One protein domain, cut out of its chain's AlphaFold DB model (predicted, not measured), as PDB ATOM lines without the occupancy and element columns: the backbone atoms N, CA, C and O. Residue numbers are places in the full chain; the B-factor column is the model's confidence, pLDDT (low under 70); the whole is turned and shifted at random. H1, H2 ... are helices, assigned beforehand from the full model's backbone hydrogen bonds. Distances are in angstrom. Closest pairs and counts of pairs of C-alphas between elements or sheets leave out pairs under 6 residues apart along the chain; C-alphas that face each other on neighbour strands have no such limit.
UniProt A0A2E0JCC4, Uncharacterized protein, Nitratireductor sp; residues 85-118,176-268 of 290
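Overview. This is residues 85 to 118 and 176 to 268 of the 290 residues of an uncharacterized protein of Nitratireductor sp (UniProt A0A2E0JCC4). The model is a long helical hairpin, H3 and H4 side by side and running opposite ways, with the short helix H1 set steeply on it near the end away from the turn. From there H2 carries the long axis onward: its residues 98 to 106 lie beside the first turns of H3, and residues 107 to 118 stick out as a free arm. The printed part has 127 residues with four named helices, H1, H2, H3 and H4 in that order along the chain, and no named strand; the class is all helix. The whole is extended, with a radius of gyration of the C-alphas of 25.9 A, and spans 96 by 25 by 20 A.

Along the chain. H1 is residues 85 to 95, beginning with C-alpha 85 at (34.497, 17.228, 41.818) and measuring 15.5 A from first to last C-alpha. H2 is residues 97 to 118, 31.2 A long, and its last C-alpha, 118, is at (28.079, 54.568, 69.109). H3, the longest helix, is residues 176 to 224 and measures 69.7 A. H4 is residues 230 to 265, 53.0 A long, with C-alpha 265 at (42.254, 24.636, 45.348).

Arrangement. H3 is the hub, touching the three other helices. H3 and H4 form a helical hairpin: they touch at a shallow tilt of 20 degrees, opposite ways, and their closest C-alphas, those of Ala 205 and Glu 247, are 5.1 A apart. H1 touches H3, which meets it with residues 181 to 192 alone, at a steep tilt of 53 degrees, opposite ways; the closest C-alphas, those of Val 89 and Ala 188, are 6.0 A apart. H4 touches H1 with residues 264 to 265 alone, at a steep tilt of 54 degrees, the same way; the closest C-alphas are those of Ala 92 and Thr 265, 4.2 A apart. H2 touches H3 at a shallow tilt of 14 degrees, opposite ways, with residues 98 to 106 of H2 and 176 to 181 of H3 alone; the closest C-alphas, those of Thr 102 and Val 177, are 5.5 A apart. H1 and H2 are close but not clearly touching, with the C-alphas of Leu 93 and Val 99 at 7.2 A. H2 and H4 are apart. In H1, H2, H3 and H4 every O i to N i+4 pair is within hydrogen-bond range.

Size, cuts and confidence. The two C-alphas farthest apart are those of Ala 118 and Gly 226, 96.4 A. Without residues 107 to 118 the body spans 78 by 21 by 21 A. Residues 119 to 175 are cut out, and C-alphas 118 and 176 are 26.0 A apart across the cut. The links H1 to H2 and H3 to H4 are tight. The mean pLDDT of the printed part is 94.6; residues 267 to 268 are under 70.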
ATOM      1  N   LEU A  85      34.732  15.800  42.113       84.69
ATOM      2  CA  LEU A  85      34.497  17.228  41.818       84.69
ATOM      3  C   LEU A  85      34.026  18.016  43.055       84.69
ATOM      4  O   LEU A  85      34.581  19.065  43.373       84.69
ATOM      5  N   ALA A  86      33.065  17.471  43.806       85.56
ATOM      6  CA  ALA A  86      32.540  18.094  45.021       85.56
ATOM      7  C   ALA A  86      33.606  18.296  46.117       85.56
ATOM      8  O   ALA A  86      33.589  19.302  46.825       85.56
ATOM      9  N   ALA A  87      34.562  17.372  46.254       86.25
ATOM     10  CA  ALA A  87      35.649  17.503  47.221       86.25
ATOM     11  C   ALA A  87      36.653  18.593  46.811       86.25
ATOM     12  O   ALA A  87      37.147  19.317  47.678       86.25
ATOM     13  N   LEU A  88      36.912  18.750  45.507       85.06
ATOM     14  CA  LEU A  88      37.741  19.836  44.973       85.06
ATOM     15  C   LEU A  88      37.075  21.201  45.161       85.06
ATOM     16  O   LEU A  88      37.734  22.130  45.615       85.06
ATOM     17  N   VAL A  89      35.769  21.309  44.897       89.06
ATOM     18  CA  VAL A  89      35.003  22.545  45.128       89.06
ATOM     19  C   VAL A  89      35.003  22.916  46.610       89.06
ATOM     20  O   VAL A  89      35.315  24.050  46.960       89.06
ATOM     21  N   ARG A  90      34.744  21.958  47.509       90.25
ATOM     22  CA  ARG A  90      34.812  22.201  48.960       90.25
ATOM     23  C   ARG A  90      36.206  22.652  49.406       90.25
ATOM     24  O   ARG A  90      36.328  23.524  50.264       90.25
ATOM     25  N   ARG A  91      37.264  22.076  48.826       88.38
ATOM     26  CA  ARG A  91      38.641  22.516  49.079       88.38
ATOM     27  C   ARG A  91      38.883  23.942  48.580       88.38
ATOM     28  O   ARG A  91      39.464  24.731  49.311       88.38
ATOM     29  N   ALA A  92      38.405  24.286  47.386       88.62
ATOM     30  CA  ALA A  92      38.500  25.648  46.870       88.62
ATOM     31  C   ALA A  92      37.783  26.645  47.795       88.62
ATOM     32  O   ALA A  92      38.382  27.624  48.216       88.62
ATOM     33  N   LEU A  93      36.550  26.349  48.217       90.88
ATOM     34  CA  LEU A  93      35.776  27.216  49.116       90.88
ATOM     35  C   LEU A  93      36.443  27.452  50.476       90.88
ATOM     36  O   LEU A  93      36.354  28.546  51.022       90.88
ATOM     37  N   THR A  94      37.101  26.433  51.027       89.19
ATOM     38  CA  THR A  94      37.753  26.528  52.345       89.19
ATOM     39  C   THR A  94      39.097  27.252  52.302       89.19
ATOM     40  O   THR A  94      39.516  27.797  53.320       89.19
ATOM     41  N   TRP A  95      39.774  27.272  51.154       88.12
ATOM     42  CA  TRP A  95      41.118  27.835  51.032       88.12
ATOM     43  C   TRP A  95      41.164  29.201  50.330       88.12
ATOM     44  O   TRP A  95      42.049  30.006  50.616       88.12
ATOM     45  N   HIS A  96      40.247  29.478  49.401       91.06
ATOM     46  CA  HIS A  96      40.407  30.587  48.462       91.06
ATOM     47  C   HIS A  96      40.331  31.974  49.143       91.06
ATOM     48  O   HIS A  96      39.331  32.294  49.796       91.06
ATOM     49  N   PRO A  97      41.332  32.857  48.944       92.12
ATOM     50  CA  PRO A  97      41.430  34.130  49.663       92.12
ATOM     51  C   PRO A  97      40.308  35.122  49.336       92.12
ATOM     52  O   PRO A  97      39.971  35.940  50.188       92.12
ATOM     53  N   SER A  98      39.687  35.043  48.152       91.31
ATOM     54  CA  SER A  98      38.580  35.951  47.796       91.31
ATOM     55  C   SER A  98      37.345  35.776  48.684       91.31
ATOM     56  O   SER A  98      36.622  36.740  48.909       91.31
ATOM     57  N   VAL A  99      37.100  34.567  49.208       93.06
ATOM     58  CA  VAL A  99      35.987  34.317  50.137       93.06
ATOM     59  C   VAL A  99      36.302  34.939  51.492       93.06
ATOM     60  O   VAL A  99      35.451  35.589  52.090       93.06
ATOM     61  N   LYS A 100      37.550  34.813  51.957       92.88
ATOM     62  CA  LYS A 100      37.991  35.480  53.184       92.88
ATOM     63  C   LYS A 100      37.866  36.998  53.054       92.88
ATOM     64  O   LYS A 100      37.271  37.627  53.913       92.88
ATOM     65  N   GLU A 101      38.357  37.577  51.962       95.38
ATOM     66  CA  GLU A 101      38.267  39.017  51.691       95.38
ATOM     67  C   GLU A 101      36.820  39.539  51.750       95.38
ATOM     68  O   GLU A 101      36.553  40.597  52.321       95.38
ATOM     69  N   THR A 102      35.869  38.808  51.166       95.75
ATOM     70  CA  THR A 102      34.465  39.238  51.125       95.75
ATOM     71  C   THR A 102      33.786  39.096  52.482       95.75
ATOM     72  O   THR A 102      32.998  39.969  52.846       95.75
ATOM     73  N   VAL A 103      34.138  38.066  53.254       96.38
ATOM     74  CA  VAL A 103      33.706  37.908  54.648       96.38
ATOM     75  C   VAL A 103      34.279  39.019  55.529       96.38
ATOM     76  O   VAL A 103      33.525  39.634  56.276       96.38
ATOM     77  N   GLU A 104      35.562  39.365  55.398       97.75
ATOM     78  CA  GLU A 104      36.140  40.472  56.173       97.75
ATOM     79  C   GLU A 104      35.518  41.821  55.806       97.75
ATOM     80  O   GLU A 104      35.286  42.657  56.674       97.75
ATOM     81  N   ARG A 105      35.157  42.033  54.535       96.75
ATOM     82  CA  ARG A 105      34.406  43.226  54.122       96.75
ATOM     83  C   ARG A 105      33.004  43.273  54.739       96.75
ATOM     84  O   ARG A 105      32.499  44.354  55.037       96.75
ATOM     85  N   LEU A 106      32.363  42.121  54.919       97.81
ATOM     86  CA  LEU A 106      31.094  42.022  55.636       97.81
ATOM     87  C   LEU A 106      31.280  42.328  57.128       97.81
ATOM     88  O   LEU A 106      30.487  43.086  57.681       97.81
ATOM     89  N   ASN A 107      32.341  41.813  57.752       97.81
ATOM     90  CA  ASN A 107      32.686  42.132  59.139       97.81
ATOM     91  C   ASN A 107      32.950  43.632  59.306       97.81
ATOM     92  O   ASN A 107      32.360  44.259  60.176       97.81
ATOM     93  N   GLN A 108      33.726  44.237  58.405       98.06
ATOM     94  CA  GLN A 108      33.959  45.679  58.374       98.06
ATOM     95  C   GLN A 108      32.645  46.471  58.304       98.06
ATOM     96  O   GLN A 108      32.494  47.475  58.993       98.06
ATOM     97  N   GLN A 109      31.678  46.025  57.498       97.62
ATOM     98  CA  GLN A 109      30.371  46.676  57.426       97.62
ATOM     99  C   GLN A 109      29.581  46.540  58.736       97.62
ATOM    100  O   GLN A 109      28.898  47.487  59.120       97.62
ATOM    101  N   ASN A 110      29.689  45.412  59.443       97.62
ATOM    102  CA  ASN A 110      29.099  45.271  60.778       97.62
ATOM    103  C   ASN A 110      29.747  46.239  61.779       97.62
ATOM    104  O   ASN A 110      29.028  46.897  62.524       97.62
ATOM    105  N   GLU A 111      31.069  46.415  61.740       98.00
ATOM    106  CA  GLU A 111      31.750  47.400  62.593       98.00
ATOM    107  C   GLU A 111      31.318  48.839  62.281       98.00
ATOM    108  O   GLU A 111      31.174  49.655  63.185       98.00
ATOM    109  N   ILE A 112      31.025  49.162  61.016       97.06
ATOM    110  CA  ILE A 112      30.459  50.469  60.636       97.06
ATOM    111  C   ILE A 112      29.048  50.652  61.224       97.06
ATOM    112  O   ILE A 112      28.693  51.755  61.647       97.06
ATOM    113  N   VAL A 113      28.243  49.583  61.304       97.19
ATOM    114  CA  VAL A 113      26.939  49.617  61.989       97.19
ATOM    115  C   VAL A 113      27.127  49.889  63.483       97.19
ATOM    116  O   VAL A 113      26.423  50.739  64.031       97.19
ATOM    117  N   GLU A 114      28.078  49.225  64.138       95.81
ATOM    118  CA  GLU A 114      28.378  49.449  65.557       95.81
ATOM    119  C   GLU A 114      28.960  50.850  65.810       95.81
ATOM    120  O   GLU A 114      28.551  51.542  66.743       95.81
ATOM    121  N   GLN A 115      29.798  51.360  64.906       95.94
ATOM    122  CA  GLN A 115      30.261  52.746  64.922       95.94
ATOM    123  C   GLN A 115      29.094  53.736  64.774       95.94
ATOM    124  O   GLN A 115      29.070  54.775  65.434       95.94
ATOM    125  N   ALA A 116      28.103  53.435  63.929       94.56
ATOM    126  CA  ALA A 116      26.897  54.251  63.818       94.56
ATOM    127  C   ALA A 116      26.057  54.199  65.106       94.56
ATOM    128  O   ALA A 116      25.543  55.236  65.525       94.56
ATOM    129  N   ARG A 117      25.968  53.038  65.773       93.38
ATOM    130  CA  ARG A 117      25.298  52.889  67.080       93.38
ATOM    131  C   ARG A 117      25.994  53.657  68.196       93.38
ATOM    132  O   ARG A 117      25.305  54.202  69.055       93.38
ATOM    133  N   ALA A 118      27.320  53.764  68.156       93.38
ATOM    134  CA  ALA A 118      28.079  54.568  69.109       93.38
ATOM    135  C   ALA A 118      27.669  56.053  69.099       93.38
ATOM    136  O   ALA A 118      27.926  56.757  70.071       93.38
ATOM    137  N   GLN A 176      26.888  40.030  48.217       96.50
ATOM    138  CA  GLN A 176      28.220  40.009  47.594       96.50
ATOM    139  C   GLN A 176      29.035  38.772  47.993       96.50
ATOM    140  O   GLN A 176      29.728  38.216  47.145       96.50
ATOM    141  N   VAL A 177      28.960  38.319  49.250       96.81
ATOM    142  CA  VAL A 177      29.614  37.072  49.682       96.81
ATOM    143  C   VAL A 177      29.037  35.872  48.928       96.81
ATOM    144  O   VAL A 177      29.808  35.079  48.393       96.81
ATOM    145  N   LEU A 178      27.708  35.768  48.822       96.56
ATOM    146  CA  LEU A 178      27.041  34.681  48.094       96.56
ATOM    147  C   LEU A 178      27.446  34.647  46.614       96.56
ATOM    148  O   LEU A 178      27.884  33.609  46.127       96.56
ATOM    149  N   LEU A 179      27.424  35.796  45.931       97.12
ATOM    150  CA  LEU A 179      27.870  35.902  44.537       97.12
ATOM    151  C   LEU A 179      29.320  35.440  44.357       97.12
ATOM    152  O   LEU A 179      29.645  34.748  43.398       97.12
ATOM    153  N   ARG A 180      30.199  35.796  45.296       95.75
ATOM    154  CA  ARG A 180      31.622  35.432  45.243       95.75
ATOM    155  C   ARG A 180      31.847  33.943  45.479       95.75
ATOM    156  O   ARG A 180      32.754  33.364  44.884       95.75
ATOM    157  N   VAL A 181      31.023  33.325  46.321       95.69
ATOM    158  CA  VAL A 181      30.989  31.872  46.509       95.69
ATOM    159  C   VAL A 181      30.527  31.178  45.226       95.69
ATOM    160  O   VAL A 181      31.201  30.254  44.770       95.69
ATOM    161  N   ASP A 182      29.451  31.651  44.599       95.75
ATOM    162  CA  ASP A 182      28.918  31.068  43.362       95.75
ATOM    163  C   ASP A 182      29.897  31.195  42.185       95.75
ATOM    164  O   ASP A 182      30.123  30.231  41.448       95.75
ATOM    165  N   GLU A 183      30.539  32.357  42.033       95.31
ATOM    166  CA  GLU A 183      31.612  32.580  41.057       95.31
ATOM    167  C   GLU A 183      32.762  31.585  41.252       95.31
ATOM    168  O   GLU A 183      33.223  30.972  40.288       95.31
ATOM    169  N   LEU A 184      33.191  31.365  42.498       94.50
ATOM    170  CA  LEU A 184      34.267  30.426  42.808       94.50
ATOM    171  C   LEU A 184      33.873  28.972  42.513       94.50
ATOM    172  O   LEU A 184      34.688  28.206  41.992       94.50
ATOM    173  N   ILE A 185      32.631  28.581  42.814       94.56
ATOM    174  CA  ILE A 185      32.108  27.250  42.480       94.56
ATOM    175  C   ILE A 185      32.122  27.053  40.963       94.56
ATOM    176  O   ILE A 185      32.634  26.041  40.479       94.56
ATOM    177  N   ARG A 186      31.604  28.028  40.210       95.62
ATOM    178  CA  ARG A 186      31.592  27.998  38.744       95.62
ATOM    179  C   ARG A 186      33.005  27.860  38.177       95.62
ATOM    180  O   ARG A 186      33.233  26.997  37.328       95.62
ATOM    181  N   ASP A 187      33.945  28.669  38.655       93.69
ATOM    182  CA  ASP A 187      35.342  28.647  38.219       93.69
ATOM    183  C   ASP A 187      36.016  27.300  38.505       93.69
ATOM    184  O   ASP A 187      36.730  26.766  37.652       93.69
ATOM    185  N   ALA A 188      35.766  26.718  39.681       92.81
ATOM    186  CA  ALA A 188      36.302  25.412  40.052       92.81
ATOM    187  C   ALA A 188      35.743  24.292  39.161       92.81
ATOM    188  O   ALA A 188      36.503  23.448  38.677       92.81
ATOM    189  N   VAL A 189      34.433  24.296  38.897       94.44
ATOM    190  CA  VAL A 189      33.786  23.313  38.014       94.44
ATOM    191  C   VAL A 189      34.305  23.431  36.583       94.44
ATOM    192  O   VAL A 189      34.630  22.413  35.962       94.44
ATOM    193  N   LEU A 190      34.442  24.656  36.073       95.44
ATOM    194  CA  LEU A 190      34.999  24.905  34.747       95.44
ATOM    195  C   LEU A 190      36.442  24.398  34.650       95.44
ATOM    196  O   LEU A 190      36.771  23.679  33.710       95.44
ATOM    197  N   ALA A 191      37.285  24.709  35.637       94.06
ATOM    198  CA  ALA A 191      38.682  24.287  35.644       94.06
ATOM    199  C   ALA A 191      38.824  22.757  35.624       94.06
ATOM    200  O   ALA A 191      39.598  22.225  34.830       94.06
ATOM    201  N   VAL A 192      38.054  22.032  36.443       92.69
ATOM    202  CA  VAL A 192      38.075  20.557  36.448       92.69
ATOM    203  C   VAL A 192      37.616  19.987  35.105       92.69
ATOM    204  O   VAL A 192      38.248  19.070  34.577       92.69
ATOM    205  N   THR A 193      36.548  20.544  34.535       94.44
ATOM    206  CA  THR A 193      36.006  20.105  33.241       94.44
ATOM    207  C   THR A 193      37.021  20.312  32.118       94.44
ATOM    208  O   THR A 193      37.263  19.407  31.318       94.44
ATOM    209  N   GLU A 194      37.684  21.468  32.086       95.00
ATOM    210  CA  GLU A 194      38.702  21.770  31.080       95.00
ATOM    211  C   GLU A 194      39.964  20.915  31.244       95.00
ATOM    212  O   GLU A 194      40.537  20.480  30.244       95.00
ATOM    213  N   VAL A 195      40.373  20.579  32.473       94.19
ATOM    214  CA  VAL A 195      41.465  19.615  32.702       94.19
ATOM    215  C   VAL A 195      41.123  18.256  32.088       94.19
ATOM    216  O   VAL A 195      41.923  17.713  31.325       94.19
ATOM    217  N   GLN A 196      39.930  17.721  32.358       94.00
ATOM    218  CA  GLN A 196      39.500  16.431  31.807       94.00
ATOM    219  C   GLN A 196      39.408  16.466  30.276       94.00
ATOM    220  O   GLN A 196      39.906  15.565  29.595       94.00
ATOM    221  N   ARG A 197      38.838  17.539  29.721       96.50
ATOM    222  CA  ARG A 197      38.740  17.752  28.275       96.50
ATOM    223  C   ARG A 197      40.114  17.778  27.611       96.50
ATOM    224  O   ARG A 197      40.323  17.086  26.617       96.50
ATOM    225  N   ASN A 198      41.062  18.539  28.155       96.06
ATOM    226  CA  ASN A 198      42.404  18.655  27.584       96.06
ATOM    227  C   ASN A 198      43.215  17.361  27.722       96.06
ATOM    228  O   ASN A 198      44.009  17.042  26.840       96.06
ATOM    229  N   GLN A 199      42.988  16.573  28.775       94.94
ATOM    230  CA  GLN A 199      43.561  15.230  28.884       94.94
ATOM    231  C   GLN A 199      43.037  14.298  27.782       94.94
ATOM    232  O   GLN A 199      43.825  13.577  27.171       94.94
ATOM    233  N   ALA A 200      41.732  14.335  27.487       96.69
ATOM    234  CA  ALA A 200      41.144  13.559  26.396       96.69
ATOM    235  C   ALA A 200      41.661  14.019  25.021       96.69
ATOM    236  O   ALA A 200      42.108  13.192  24.226       96.69
ATOM    237  N   LEU A 201      41.690  15.333  24.769       97.69
ATOM    238  CA  LEU A 201      42.270  15.906  23.548       97.69
ATOM    239  C   LEU A 201      43.753  15.553  23.394       97.69
ATOM    240  O   LEU A 201      44.214  15.344  22.277       97.69
ATOM    241  N   GLY A 202      44.497  15.455  24.498       97.50
ATOM    242  CA  GLY A 202      45.901  15.058  24.481       97.50
ATOM    243  C   GLY A 202      46.100  13.640  23.950       97.50
ATOM    244  O   GLY A 202      47.019  13.415  23.169       97.50
ATOM    245  N   ARG A 203      45.209  12.705  24.310       97.19
ATOM    246  CA  ARG A 203      45.226  11.330  23.778       97.19
ATOM    247  C   ARG A 203      44.922  11.315  22.281       97.19
ATOM    248  O   ARG A 203      45.682  10.741  21.514       97.19
ATOM    249  N   ILE A 204      43.887  12.047  21.860       98.25
ATOM    250  CA  ILE A 204      43.512  12.169  20.442       98.25
ATOM    251  C   ILE A 204      44.654  12.784  19.619       98.25
ATOM    252  O   ILE A 204      44.951  12.322  18.523       98.25
ATOM    253  N   ALA A 205      45.333  13.806  20.144       97.75
ATOM    254  CA  ALA A 205      46.458  14.430  19.456       97.75
ATOM    255  C   ALA A 205      47.663  13.483  19.321       97.75
ATOM    256  O   ALA A 205      48.334  13.493  18.292       97.75
ATOM    257  N   GLN A 206      47.922  12.640  20.327       97.94
ATOM    258  CA  GLN A 206      48.959  11.605  20.256       97.94
ATOM    259  C   GLN A 206      48.631  10.544  19.203       97.94
ATOM    260  O   GLN A 206      49.504  10.183  18.410       97.94
ATOM    261  N   ASP A 207      47.378  10.088  19.162       98.12
ATOM    262  CA  ASP A 207      46.899   9.163  18.136       98.12
ATOM    263  C   ASP A 207      47.057   9.772  16.736       98.12
ATOM    264  O   ASP A 207      47.636   9.144  15.855       98.12
ATOM    265  N   GLN A 208      46.677  11.042  16.555       97.81
ATOM    266  CA  GLN A 208      46.843  11.751  15.285       97.81
ATOM    267  C   GLN A 208      48.308  11.826  14.838       97.81
ATOM    268  O   GLN A 208      48.602  11.663  13.651       97.81
ATOM    269  N   VAL A 209      49.244  12.079  15.760       98.31
ATOM    270  CA  VAL A 209      50.680  12.085  15.448       98.31
ATOM    271  C   VAL A 209      51.131  10.700  14.984       98.31
ATOM    272  O   VAL A 209      51.804  10.608  13.958       98.31
ATOM    273  N   ARG A 210      50.737   9.629  15.688       98.38
ATOM    274  CA  ARG A 210      51.050   8.244  15.297       98.38
ATOM    275  C   ARG A 210      50.504   7.918  13.907       98.38
ATOM    276  O   ARG A 210      51.249   7.426  13.064       98.38
ATOM    277  N   ASP A 211      49.238   8.222  13.657       98.12
ATOM    278  CA  ASP A 211      48.567   7.863  12.408       98.12
ATOM    279  C   ASP A 211      49.141   8.663  11.223       98.12
ATOM    280  O   ASP A 211      49.371   8.119  10.144       98.12
ATOM    281  N   THR A 212      49.480   9.941  11.433       97.88
ATOM    282  CA  THR A 212      50.127  10.771  10.400       97.88
ATOM    283  C   THR A 212      51.559  10.302  10.105       97.88
ATOM    284  O   THR A 212      51.984  10.348   8.951       97.88
ATOM    285  N   HIS A 213      52.298   9.807  11.109       98.12
ATOM    286  CA  HIS A 213      53.604   9.162  10.890       98.12
ATOM    287  C   HIS A 213      53.481   7.877  10.075       98.12
ATOM    288  O   HIS A 213      54.236   7.699   9.126       98.12
ATOM    289  N   ALA A 214      52.499   7.024  10.375       98.12
ATOM    290  CA  ALA A 214      52.277   5.799   9.607       98.12
ATOM    291  C   ALA A 214      51.977   6.095   8.121       98.12
ATOM    292  O   ALA A 214      52.457   5.393   7.230       98.12
ATOM    293  N   ILE A 215      51.233   7.172   7.838       97.56
ATOM    294  CA  ILE A 215      51.004   7.648   6.464       97.56
ATOM    295  C   ILE A 215      52.310   8.134   5.825       97.56
ATOM    296  O   ILE A 215      52.572   7.812   4.666       97.56
ATOM    297  N   LEU A 216      53.137   8.889   6.554       98.12
ATOM    298  CA  LEU A 216      54.439   9.339   6.059       98.12
ATOM    299  C   LEU A 216      55.344   8.154   5.691       98.12
ATOM    300  O   LEU A 216      55.972   8.186   4.635       98.12
ATOM    301  N   ASP A 217      55.374   7.102   6.506       97.81
ATOM    302  CA  ASP A 217      56.164   5.899   6.229       97.81
ATOM    303  C   ASP A 217      55.681   5.182   4.956       97.81
ATOM    304  O   ASP A 217      56.496   4.765   4.129       97.81
ATOM    305  N   LEU A 218      54.363   5.118   4.731       97.25
ATOM    306  CA  LEU A 218      53.792   4.587   3.490       97.25
ATOM    307  C   LEU A 218      54.166   5.441   2.266       97.25
ATOM    308  O   LEU A 218      54.522   4.893   1.220       97.25
ATOM    309  N   VAL A 219      54.093   6.773   2.384       97.62
ATOM    310  CA  VAL A 219      54.470   7.698   1.301       97.62
ATOM    311  C   VAL A 219      55.956   7.556   0.981       97.62
ATOM    312  O   VAL A 219      56.296   7.375  -0.184       97.62
ATOM    313  N   ARG A 220      56.828   7.523   1.996       96.75
ATOM    314  CA  ARG A 220      58.272   7.288   1.834       96.75
ATOM    315  C   ARG A 220      58.552   5.981   1.100       96.75
ATOM    316  O   ARG A 220      59.226   5.997   0.076       96.75
ATOM    317  N   ALA A 221      57.930   4.881   1.528       97.12
ATOM    318  CA  ALA A 221      58.083   3.584   0.872       97.12
ATOM    319  C   ALA A 221      57.624   3.589  -0.601       97.12
ATOM    320  O   ALA A 221      58.159   2.834  -1.417       97.12
ATOM    321  N   ARG A 222      56.632   4.417  -0.964       96.56
ATOM    322  CA  ARG A 222      56.174   4.581  -2.352       96.56
ATOM    323  C   ARG A 222      57.123   5.467  -3.166       96.56
ATOM    324  O   ARG A 222      57.419   5.124  -4.311       96.56
ATOM    325  N   THR A 223      57.604   6.569  -2.594       96.56
ATOM    326  CA  THR A 223      58.570   7.479  -3.230       96.56
ATOM    327  C   THR A 223      59.908   6.779  -3.487       96.56
ATOM    328  O   THR A 223      60.455   6.918  -4.577       96.56
ATOM    329  N   ASP A 224      60.392   5.955  -2.554       95.00
ATOM    330  CA  ASP A 224      61.646   5.198  -2.702       95.00
ATOM    331  C   ASP A 224      61.577   4.147  -3.820       95.00
ATOM    332  O   ASP A 224      62.579   3.842  -4.463       95.00
ATOM    333  N   LYS A 225      60.375   3.634  -4.113       96.62
ATOM    334  CA  LYS A 225      60.103   2.743  -5.254       96.62
ATOM    335  C   LYS A 225      59.838   3.495  -6.566       96.62
ATOM    336  O   LYS A 225      59.487   2.866  -7.558       96.62
ATOM    337  N   GLY A 226      59.948   4.826  -6.576       94.50
ATOM    338  CA  GLY A 226      59.689   5.668  -7.750       94.50
ATOM    339  C   GLY A 226      58.209   5.830  -8.116       94.50
ATOM    340  O   GLY A 226      57.899   6.336  -9.188       94.50
ATOM    341  N   ALA A 227      57.282   5.419  -7.246       93.06
ATOM    342  CA  ALA A 227      55.842   5.419  -7.516       93.06
ATOM    343  C   ALA A 227      55.095   6.650  -6.950       93.06
ATOM    344  O   ALA A 227      53.866   6.695  -6.977       93.06
ATOM    345  N   SER A 228      55.807   7.629  -6.382       93.94
ATOM    346  CA  SER A 228      55.266   8.902  -5.875       93.94
ATOM    347  C   SER A 228      56.322  10.002  -5.990       93.94
ATOM    348  O   SER A 228      57.513   9.712  -6.122       93.94
ATOM    349  N   THR A 229      55.902  11.268  -5.968       96.12
ATOM    350  CA  THR A 229      56.806  12.408  -6.138       96.12
ATOM    351  C   THR A 229      57.512  12.778  -4.827       96.12
ATOM    352  O   THR A 229      57.035  12.491  -3.729       96.12
ATOM    353  N   ARG A 230      58.652  13.479  -4.919       93.50
ATOM    354  CA  ARG A 230      59.303  14.087  -3.740       93.50
ATOM    355  C   ARG A 230      58.437  15.177  -3.093       93.50
ATOM    356  O   ARG A 230      58.556  15.403  -1.893       93.50
ATOM    357  N   SER A 231      57.556  15.826  -3.862       97.06
ATOM    358  CA  SER A 231      56.618  16.825  -3.332       97.06
ATOM    359  C   SER A 231      55.592  16.183  -2.396       97.06
ATOM    360  O   SER A 231      55.380  16.690  -1.298       97.06
ATOM    361  N   ASP A 232      55.043  15.021  -2.767       95.50
ATOM    362  CA  ASP A 232      54.095  14.274  -1.927       95.50
ATOM    363  C   ASP A 232      54.728  13.885  -0.583       95.50
ATOM    364  O   ASP A 232      54.101  14.013   0.472       95.50
ATOM    365  N   GLN A 233      56.003  13.471  -0.608       96.50
ATOM    366  CA  GLN A 233      56.772  13.187   0.603       96.50
ATOM    367  C   GLN A 233      56.910  14.436   1.484       96.50
ATOM    368  O   GLN A 233      56.591  14.375   2.672       96.50
ATOM    369  N   LEU A 234      57.336  15.574   0.925       97.69
ATOM    370  CA  LEU A 234      57.483  16.823   1.683       97.69
ATOM    371  C   LEU A 234      56.150  17.300   2.281       97.69
ATOM    372  O   LEU A 234      56.113  17.775   3.415       97.69
ATOM    373  N   GLN A 235      55.040  17.130   1.561       97.25
ATOM    374  CA  GLN A 235      53.707  17.444   2.075       97.25
ATOM    375  C   GLN A 235      53.310  16.527   3.240       97.25
ATOM    376  O   GLN A 235      52.743  16.999   4.227       97.25
ATOM    377  N   ALA A 236      53.621  15.229   3.166       97.19
ATOM    378  CA  ALA A 236      53.383  14.294   4.265       97.19
ATOM    379  C   ALA A 236      54.241  14.633   5.499       97.19
ATOM    380  O   ALA A 236      53.738  14.628   6.623       97.19
ATOM    381  N   GLU A 237      55.507  15.011   5.299       97.44
ATOM    382  CA  GLU A 237      56.392  15.471   6.377       97.44
ATOM    383  C   GLU A 237      55.855  16.750   7.032       97.44
ATOM    384  O   GLU A 237      55.786  16.830   8.263       97.44
ATOM    385  N   ALA A 238      55.379  17.711   6.235       98.25
ATOM    386  CA  ALA A 238      54.736  18.920   6.740       98.25
ATOM    387  C   ALA A 238      53.484  18.603   7.582       98.25
ATOM    388  O   ALA A 238      53.289  19.200   8.643       98.25
ATOM    389  N   ARG A 239      52.667  17.617   7.177       97.50
ATOM    390  CA  ARG A 239      51.495  17.167   7.953       97.50
ATOM    391  C   ARG A 239      51.886  16.566   9.304       97.50
ATOM    392  O   ARG A 239      51.229  16.857  10.303       97.50
ATOM    393  N   VAL A 240      52.964  15.783   9.367       98.31
ATOM    394  CA  VAL A 240      53.495  15.258  10.636       98.31
ATOM    395  C   VAL A 240      53.932  16.393  11.562       98.31
ATOM    396  O   VAL A 240      53.611  16.373  12.752       98.31
ATOM    397  N   GLN A 241      54.647  17.393  11.038       98.19
ATOM    398  CA  GLN A 241      55.075  18.537  11.850       98.19
ATOM    399  C   GLN A 241      53.878  19.358  12.345       98.19
ATOM    400  O   GLN A 241      53.852  19.750  13.512       98.19
ATOM    401  N   ALA A 242      52.850  19.540  11.514       98.00
ATOM    402  CA  ALA A 242      51.603  20.182  11.920       98.00
ATOM    403  C   ALA A 242      50.885  19.402  13.042       98.00
ATOM    404  O   ALA A 242      50.452  20.002  14.028       98.00
ATOM    405  N   ALA A 243      50.821  18.068  12.954       97.94
ATOM    406  CA  ALA A 243      50.241  17.225  14.002       97.94
ATOM    407  C   ALA A 243      51.017  17.332  15.329       97.94
ATOM    408  O   ALA A 243      50.414  17.494  16.391       97.94
ATOM    409  N   ARG A 244      52.357  17.324  15.279       98.06
ATOM    410  CA  ARG A 244      53.217  17.515  16.464       98.06
ATOM    411  C   ARG A 244      53.035  18.896  17.094       98.06
ATOM    412  O   ARG A 244      52.968  19.008  18.318       98.06
ATOM    413  N   ALA A 245      52.927  19.944  16.276       98.25
ATOM    414  CA  ALA A 245      52.646  21.291  16.763       98.25
ATOM    415  C   ALA A 245      51.304  21.335  17.513       98.25
ATOM    416  O   ALA A 245      51.227  21.904  18.605       98.25
ATOM    417  N   LYS A 246      50.274  20.655  16.989       97.12
ATOM    418  CA  LYS A 246      48.968  20.569  17.650       97.12
ATOM    419  C   LYS A 246      49.016  19.795  18.967       97.12
ATOM    420  O   LYS A 246      48.403  20.213  19.947       97.12
ATOM    421  N   GLU A 247      49.772  18.700  19.028       97.94
ATOM    422  CA  GLU A 247      49.987  17.951  20.271       97.94
ATOM    423  C   GLU A 247      50.627  18.831  21.357       97.94
ATOM    424  O   GLU A 247      50.188  18.833  22.512       97.94
ATOM    425  N   LEU A 248      51.646  19.615  20.991       97.88
ATOM    426  CA  LEU A 248      52.311  20.531  21.916       97.88
ATOM    427  C   LEU A 248      51.358  21.624  22.419       97.88
ATOM    428  O   LEU A 248      51.370  21.942  23.612       97.88
ATOM    429  N   GLU A 249      50.514  22.159  21.536       97.56
ATOM    430  CA  GLU A 249      49.480  23.139  21.874       97.56
ATOM    431  C   GLU A 249      48.511  22.581  22.931       97.56
ATOM    432  O   GLU A 249      48.316  23.201  23.978       97.56
ATOM    433  N   VAL A 250      47.973  21.374  22.719       97.69
ATOM    434  CA  VAL A 250      47.048  20.723  23.665       97.69
ATOM    435  C   VAL A 250      47.733  20.432  25.003       97.69
ATOM    436  O   VAL A 250      47.171  20.697  26.066       97.69
ATOM    437  N   LYS A 251      48.989  19.968  24.988       96.12
ATOM    438  CA  LYS A 251      49.782  19.773  26.216       96.12
ATOM    439  C   LYS A 251      50.011  21.081  26.976       96.12
ATOM    440  O   LYS A 251      50.018  21.093  28.209       96.12
ATOM    441  N   ALA A 252      50.225  22.194  26.275       97.19
ATOM    442  CA  ALA A 252      50.354  23.507  26.899       97.19
ATOM    443  C   ALA A 252      49.030  23.969  27.530       97.19
ATOM    444  O   ALA A 252      49.039  24.458  28.662       97.19
ATOM    445  N   GLN A 253      47.901  23.754  26.849       96.06
ATOM    446  CA  GLN A 253      46.569  24.054  27.381       96.06
ATOM    447  C   GLN A 253      46.253  23.213  28.624       96.06
ATOM    448  O   GLN A 253      45.851  23.770  29.644       96.06
ATOM    449  N   ALA A 254      46.540  21.908  28.601       95.56
ATOM    450  CA  ALA A 254      46.375  21.028  29.759       95.56
ATOM    451  C   ALA A 254      47.152  21.540  30.986       95.56
ATOM    452  O   ALA A 254      46.590  21.658  32.072       95.56
ATOM    453  N   ARG A 255      48.428  21.913  30.807       94.69
ATOM    454  CA  ARG A 255      49.259  22.473  31.890       94.69
ATOM    455  C   ARG A 255      48.711  23.792  32.432       94.69
ATOM    456  O   ARG A 255      48.732  24.006  33.641       94.69
ATOM    457  N   ARG A 256      48.198  24.663  31.558       95.69
ATOM    458  CA  ARG A 256      47.576  25.932  31.956       95.69
ATOM    459  C   ARG A 256      46.343  25.697  32.833       95.69
ATOM    460  O   ARG A 256      46.231  26.312  33.890       95.69
ATOM    461  N   TRP A 257      45.451  24.797  32.423       95.00
ATOM    462  CA  TRP A 257      44.245  24.470  33.190       95.00
ATOM    463  C   TRP A 257      44.555  23.755  34.504       95.00
ATOM    464  O   TRP A 257      43.933  24.060  35.519       95.00
ATOM    465  N   GLN A 258      45.570  22.890  34.516       93.06
ATOM    466  CA  GLN A 258      46.073  22.271  35.741       93.06
ATOM    467  C   GLN A 258      46.556  23.340  36.734       93.06
ATOM    468  O   GLN A 258      46.108  23.364  37.875       93.06
ATOM    469  N   SER A 259      47.384  24.287  36.276       93.19
ATOM    470  CA  SER A 259      47.850  25.396  37.113       93.19
ATOM    471  C   SER A 259      46.698  26.269  37.616       93.19
ATOM    472  O   SER A 259      46.746  26.721  38.755       93.19
ATOM    473  N   ARG A 260      45.653  26.503  36.807       92.88
ATOM    474  CA  ARG A 260      44.458  27.243  37.248       92.88
ATOM    475  C   ARG A 260      43.723  26.498  38.363       92.88
ATOM    476  O   ARG A 260      43.352  27.124  39.351       92.88
ATOM    477  N   LEU A 261      43.530  25.187  38.223       91.75
ATOM    478  CA  LEU A 261      42.896  24.351  39.246       91.75
ATOM    479  C   LEU A 261      43.699  24.348  40.555       91.75
ATOM    480  O   LEU A 261      43.131  24.431  41.646       91.75
ATOM    481  N   ASP A 262      45.022  24.297  40.445       89.94
ATOM    482  CA  ASP A 262      45.935  24.336  41.580       89.94
ATOM    483  C   ASP A 262      45.850  25.666  42.344       89.94
ATOM    484  O   ASP A 262      45.800  25.657  43.576       89.94
ATOM    485  N   THR A 263      45.755  26.796  41.629       90.56
ATOM    486  CA  THR A 263      45.527  28.120  42.229       90.56
ATOM    487  C   THR A 263      44.163  28.211  42.908       90.56
ATOM    488  O   THR A 263      44.054  28.855  43.940       90.56
ATOM    489  N   LEU A 264      43.116  27.579  42.369       90.69
ATOM    490  CA  LEU A 264      41.778  27.629  42.972       90.69
ATOM    491  C   LEU A 264      41.668  26.770  44.237       90.69
ATOM    492  O   LEU A 264      40.967  27.131  45.177       90.69
ATOM    493  N   THR A 265      42.348  25.625  44.261       87.62
ATOM    494  CA  THR A 265      42.254  24.636  45.348       87.62
ATOM    495  C   THR A 265      43.349  24.772  46.404       87.62
ATOM    496  O   THR A 265      43.354  24.010  47.372       87.62
ATOM    497  N   GLY A 266      44.308  25.678  46.207       80.31
ATOM    498  CA  GLY A 266      45.486  25.808  47.064       80.31
ATOM    499  C   GLY A 266      46.461  24.637  46.989       80.31
ATOM    500  O   GLY A 266      47.421  24.582  47.755       80.31
ATOM    501  N   GLY A 267      46.221  23.683  46.082       69.81
ATOM    502  CA  GLY A 267      47.028  22.473  45.917       69.81
ATOM    503  C   GLY A 267      48.386  22.730  45.263       69.81
ATOM    504  O   GLY A 267      49.311  21.936  45.444       69.81
ATOM    505  N   GLY A 268      48.531  23.853  44.559       56.06
ATOM    506  CA  GLY A 268      49.797  24.291  43.991       56.06
ATOM    507  C   GLY A 268      50.218  25.630  44.554       56.06
ATOM    508  O   GLY A 268      50.141  26.649  43.880       56.06
TER     509      GLY A 268